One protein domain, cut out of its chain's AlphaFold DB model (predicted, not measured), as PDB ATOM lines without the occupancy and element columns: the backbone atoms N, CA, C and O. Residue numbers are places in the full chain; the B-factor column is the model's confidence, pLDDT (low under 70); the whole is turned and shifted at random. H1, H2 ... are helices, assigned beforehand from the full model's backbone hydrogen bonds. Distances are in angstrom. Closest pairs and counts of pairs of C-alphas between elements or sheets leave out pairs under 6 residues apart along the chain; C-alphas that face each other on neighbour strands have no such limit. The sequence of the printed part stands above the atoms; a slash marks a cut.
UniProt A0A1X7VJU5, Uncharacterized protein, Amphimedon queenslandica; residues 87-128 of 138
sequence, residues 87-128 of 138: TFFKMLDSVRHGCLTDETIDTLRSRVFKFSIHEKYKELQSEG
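What this domain is: This is residues 87 to 128 of the 138 residues of an uncharacterized protein of Amphimedon queenslandica (UniProt A0A1X7VJU5). Two short helices, H1 and H2, make a loose corner at one end of a stretched-out chain, and from H2 an extended link leads away to a third helix, H3, which sticks out at the far end with no other helix beside it. The residues that stand free are 109 to 128, of which 117 to 126 belong to H3. The printed part has 42 residues with three named helices, in the order H1, H2, H3, and no named strand; the class is all helix. The whole is extended, with a radius of gyration of the C-alphas of 15.2 A, and its outline is a rod spanning 41 by 17 by 14 A.

Where its parts are: H1 covers residues 87 to 97 and measures 15.8 A from first to last C-alpha; it begins at C-alpha 87, at (262.249, 115.519, 53.771). H2 covers residues 102 to 110, 12.1 A long, beginning at C-alpha 102, at (261.868, 103.442, 46.860). H3 covers residues 117 to 126, 14.3 A long, and ends at C-alpha 126, at (291.272, 107.595, 69.944).

How they stand to each other: H1 and H2 are close but not clearly touching, with 1 pair of C-alphas within 8 A, those of Met 91 and Thr 104, 5.9 A apart. They run opposite ways at a steep tilt of 68 degrees, only just short of about perpendicular. H3 is apart from H1 and from H2. In H1, H2 and H3 every O i to N i+4 pair is within hydrogen-bond range.

The domain as a whole: The two C-alphas farthest apart are those of Cys 99 and Gly 128, at 42.5 A. The printed part has no cut. The link from H1 to H2 is tight, with 4 residues; that from H2 to H3 is short, with 6. The mean pLDDT of the printed part is 87.5, and residue 128 is under 70.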
ATOM      1  N   THR A  87     261.876 116.810  54.356       91.25
ATOM      2  CA  THR A  87     262.249 115.519  53.771       91.25
ATOM      3  C   THR A  87     262.193 114.420  54.825       91.25
ATOM      4  O   THR A  87     261.575 113.377  54.591       91.25
ATOM      5  N   PHE A  88     262.771 114.651  56.007       91.50
ATOM      6  CA  PHE A  88     262.724 113.677  57.093       91.50
ATOM      7  C   PHE A  88     261.305 113.479  57.633       91.50
ATOM      8  O   PHE A  88     260.904 112.340  57.883       91.50
ATOM      9  N   PHE A  89     260.524 114.557  57.753       93.06
ATOM     10  CA  PHE A  89     259.115 114.481  58.142       93.06
ATOM     11  C   PHE A  89     258.308 113.574  57.200       93.06
ATOM     12  O   PHE A  89     257.702 112.608  57.666       93.06
ATOM     13  N   LYS A  90     258.356 113.823  55.882       91.62
ATOM     14  CA  LYS A  90     257.641 113.011  54.877       91.62
ATOM     15  C   LYS A  90     258.077 111.551  54.913       91.62
ATOM     16  O   LYS A  90     257.244 110.650  54.823       91.62
ATOM     17  N   MET A  91     259.375 111.313  55.095       93.44
ATOM     18  CA  MET A  91     259.908 109.962  55.207       93.44
ATOM     19  C   MET A  91     259.311 109.225  56.417       93.44
ATOM     20  O   MET A  91     258.819 108.108  56.269       93.44
ATOM     21  N   LEU A  92     259.288 109.841  57.603       92.56
ATOM     22  CA  LEU A  92     258.702 109.226  58.801       92.56
ATOM     23  C   LEU A  92     257.185 109.052  58.704       92.56
ATOM     24  O   LEU A  92     256.662 108.046  59.184       92.56
ATOM     25  N   ASP A  93     256.486 109.992  58.072       91.44
ATOM     26  CA  ASP A  93     255.046 109.882  57.852       91.44
ATOM     27  C   ASP A  93     254.705 108.704  56.921       91.44
ATOM     28  O   ASP A  93     253.783 107.930  57.190       91.44
ATOM     29  N   SER A  94     255.529 108.465  55.895       92.25
ATOM     30  CA  SER A  94     255.398 107.286  55.031       92.25
ATOM     31  C   SER A  94     255.614 105.970  55.795       92.25
ATOM     32  O   SER A  94     254.853 105.016  55.617       92.25
ATOM     33  N   VAL A  95     256.594 105.930  56.712       91.56
ATOM     34  CA  VAL A  95     256.846 104.778  57.598       91.56
ATOM     35  C   VAL A  95     255.642 104.533  58.506       91.56
ATOM     36  O   VAL A  95     255.201 103.391  58.642       91.56
ATOM     37  N   ARG A  96     255.088 105.598  59.094       91.69
ATOM     38  CA  ARG A  96     253.918 105.552  59.982       91.69
ATOM     39  C   ARG A  96     252.697 104.920  59.312       91.69
ATOM     40  O   ARG A  96     252.022 104.109  59.944       91.69
ATOM     41  N   HIS A  97     252.442 105.253  58.050       90.19
ATOM     42  CA  HIS A  97     251.314 104.713  57.282       90.19
ATOM     43  C   HIS A  97     251.612 103.366  56.603       90.19
ATOM     44  O   HIS A  97     250.701 102.728  56.078       90.19
ATOM     45  N   GLY A  98     252.870 102.912  56.616       91.31
ATOM     46  CA  GLY A  98     253.299 101.717  55.885       91.31
ATOM     47  C   GLY A  98     253.362 101.916  54.364       91.31
ATOM     48  O   GLY A  98     253.290 100.941  53.621       91.31
ATOM     49  N   CYS A  99     253.501 103.160  53.897       92.38
ATOM     50  CA  CYS A  99     253.491 103.555  52.485       92.38
ATOM     51  C   CYS A  99     254.885 103.998  52.012       92.38
ATOM     52  O   CYS A  99     255.063 105.120  51.542       92.38
ATOM     53  N   LEU A 100     255.892 103.137  52.173       92.62
ATOM     54  CA  LEU A 100     257.280 103.462  51.830       92.62
ATOM     55  C   LEU A 100     257.477 103.594  50.312       92.62
ATOM     56  O   LEU A 100     257.047 102.728  49.552       92.62
ATOM     57  N   THR A 101     258.183 104.644  49.891       90.25
ATOM     58  CA  THR A 101     258.681 104.812  48.515       90.25
ATOM     59  C   THR A 101     260.086 104.227  48.366       90.25
ATOM     60  O   THR A 101     260.826 104.129  49.348       90.25
ATOM     61  N   ASP A 102     260.495 103.896  47.138       93.44
ATOM     62  CA  ASP A 102     261.868 103.442  46.860       93.44
ATOM     63  C   ASP A 102     262.908 104.485  47.301       93.44
ATOM     64  O   ASP A 102     263.904 104.144  47.933       93.44
ATOM     65  N   GLU A 103     262.617 105.773  47.098       90.62
ATOM     66  CA  GLU A 103     263.453 106.890  47.557       90.62
ATOM     67  C   GLU A 103     263.642 106.898  49.082       90.62
ATOM     68  O   GLU A 103     264.756 107.090  49.580       90.62
ATOM     69  N   THR A 104     262.562 106.660  49.835       90.94
ATOM     70  CA  THR A 104     262.609 106.524  51.298       90.94
ATOM     71  C   THR A 104     263.491 105.340  51.693       90.94
ATOM     72  O   THR A 104     264.346 105.462  52.572       90.94
ATOM     73  N   ILE A 105     263.313 104.194  51.033       92.19
ATOM     74  CA  ILE A 105     264.075 102.975  51.317       92.19
ATOM     75  C   ILE A 105     265.565 103.193  51.042       92.19
ATOM     76  O   ILE A 105     266.397 102.860  51.889       92.19
ATOM     77  N   ASP A 106     265.914 103.770  49.897       93.19
ATOM     78  CA  ASP A 106     267.302 104.022  49.518       93.19
ATOM     79  C   ASP A 106     267.954 105.071  50.419       93.19
ATOM     80  O   ASP A 106     269.098 104.895  50.851       93.19
ATOM     81  N   THR A 107     267.201 106.100  50.814       91.44
ATOM     82  CA  THR A 107     267.649 107.070  51.816       91.44
ATOM     83  C   THR A 107     267.968 106.370  53.134       91.44
ATOM     84  O   THR A 107     269.074 106.534  53.650       91.44
ATOM     85  N   LEU A 108     267.069 105.532  53.661       90.12
ATOM     86  CA  LEU A 108     267.312 104.778  54.897       90.12
ATOM     87  C   LEU A 108     268.515 103.832  54.768       90.12
ATOM     88  O   LEU A 108     269.351 103.776  55.672       90.12
ATOM     89  N   ARG A 109     268.658 103.141  53.630       91.81
ATOM     90  CA  ARG A 109     269.810 102.268  53.340       91.81
ATOM     91  C   ARG A 109     271.127 103.038  53.298       91.81
ATOM     92  O   ARG A 109     272.126 102.537  53.809       91.81
ATOM     93  N   SER A 110     271.140 104.248  52.741       91.94
ATOM     94  CA  SER A 110     272.340 105.099  52.695       91.94
ATOM     95  C   SER A 110     272.837 105.508  54.087       91.94
ATOM     96  O   SER A 110     274.022 105.783  54.265       91.94
ATOM     97  N   ARG A 111     271.944 105.513  55.088       89.06
ATOM     98  CA  ARG A 111     272.260 105.825  56.490       89.06
ATOM     99  C   ARG A 111     272.692 104.599  57.300       89.06
ATOM    100  O   ARG A 111     273.011 104.741  58.478       89.06
ATOM    101  N   VAL A 112     272.722 103.406  56.699       88.62
ATOM    102  CA  VAL A 112     273.260 102.209  57.353       88.62
ATOM    103  C   VAL A 112     274.778 102.319  57.417       88.62
ATOM    104  O   VAL A 112     275.471 102.339  56.398       88.62
ATOM    105  N   PHE A 113     275.306 102.356  58.634       83.56
ATOM    106  CA  PHE A 113     276.740 102.340  58.865       83.56
ATOM    107  C   PHE A 113     277.344 100.985  58.479       83.56
ATOM    108  O   PHE A 113     276.904  99.937  58.948       83.56
ATOM    109  N   LYS A 114     278.378 101.010  57.631       82.94
ATOM    110  CA  LYS A 114     279.120  99.823  57.174       82.94
ATOM    111  C   LYS A 114     280.436  99.648  57.934       82.94
ATOM    112  O   LYS A 114     281.484  99.475  57.322       82.94
ATOM    113  N   PHE A 115     280.397  99.736  59.255       81.44
ATOM    114  CA  PHE A 115     281.566  99.489  60.097       81.44
ATOM    115  C   PHE A 115     281.210  98.547  61.241       81.44
ATOM    116  O   PHE A 115     280.049  98.472  61.658       81.44
ATOM    117  N   SER A 116     282.208  97.844  61.778       83.94
ATOM    118  CA  SER A 116     282.030  97.142  63.043       83.94
ATOM    119  C   SER A 116     281.854  98.164  64.162       83.94
ATOM    120  O   SER A 116     282.647  99.099  64.288       83.94
ATOM    121  N   ILE A 117     280.842  97.973  65.013       81.75
ATOM    122  CA  ILE A 117     280.633  98.808  66.210       81.75
ATOM    123  C   ILE A 117     281.927  98.877  67.034       81.75
ATOM    124  O   ILE A 117     282.285  99.940  67.529       81.75
ATOM    125  N   HIS A 118     282.665  97.764  67.114       81.69
ATOM    126  CA  HIS A 118     283.945  97.680  67.818       81.69
ATOM    127  C   HIS A 118     285.034  98.566  67.206       81.69
ATOM    128  O   HIS A 118     285.786  99.211  67.932       81.69
ATOM    129  N   GLU A 119     285.125  98.608  65.878       83.69
ATOM    130  CA  GLU A 119     286.113  99.428  65.166       83.69
ATOM    131  C   GLU A 119     285.807 100.912  65.347       83.69
ATOM    132  O   GLU A 119     286.691 101.673  65.742       83.69
ATOM    133  N   LYS A 120     284.541 101.309  65.171       81.31
ATOM    134  CA  LYS A 120     284.138 102.706  65.356       81.31
ATOM    135  C   LYS A 120     284.260 103.158  66.805       81.31
ATOM    136  O   LYS A 120     284.644 104.291  67.065       81.31
ATOM    137  N   TYR A 121     283.972 102.272  67.755       79.19
ATOM    138  CA  TYR A 121     284.169 102.555  69.172       79.19
ATOM    139  C   TYR A 121     285.643 102.850  69.489       79.19
ATOM    140  O   TYR A 121     285.932 103.821  70.184       79.19
ATOM    141  N   LYS A 122     286.580 102.068  68.935       83.06
ATOM    142  CA  LYS A 122     288.026 102.313  69.085       83.06
ATOM    143  C   LYS A 122     288.481 103.616  68.424       83.06
ATOM    144  O   LYS A 122     289.275 104.336  69.020       83.06
ATOM    145  N   GLU A 123     287.976 103.915  67.229       83.19
ATOM    146  CA  GLU A 123     288.236 105.179  66.526       83.19
ATOM    147  C   GLU A 123     287.805 106.376  67.391       83.19
ATOM    148  O   GLU A 123     288.626 107.229  67.718       83.19
ATOM    149  N   LEU A 124     286.564 106.369  67.886       79.75
ATOM    150  CA  LEU A 124     286.033 107.433  68.745       79.75
ATOM    151  C   LEU A 124     286.783 107.554  70.084       79.75
ATOM    152  O   LEU A 124     286.994 108.663  70.568       79.75
ATOM    153  N   GLN A 125     287.234 106.439  70.675       80.44
ATOM    154  CA  GLN A 125     288.113 106.486  71.852       80.44
ATOM    155  C   GLN A 125     289.454 107.171  71.555       80.44
ATOM    156  O   GLN A 125     289.994 107.857  72.423       80.44
ATOM    157  N   SER A 126     289.999 106.987  70.350       82.25
ATOM    158  CA  SER A 126     291.272 107.595  69.944       82.25
ATOM    159  C   SER A 126     291.167 109.093  69.629       82.25
ATOM    160  O   SER A 126     292.163 109.803  69.740       82.25
ATOM    161  N   GLU A 127     289.964 109.593  69.323       82.56
ATOM    162  CA  GLU A 127     289.677 111.014  69.063       82.56
ATOM    163  C   GLU A 127     289.559 111.868  70.347       82.56
ATOM    164  O   GLU A 127     289.354 113.079  70.275       82.56
ATOM    165  N   GLY A 128     289.712 111.270  71.535       63.75
ATOM    166  CA  GLY A 128     289.851 112.000  72.804       63.75
ATOM    167  C   GLY A 128     288.565 112.615  73.369       63.75
ATOM    168  O   GLY A 128     288.623 113.357  74.350       63.75
TER     169      GLY A 128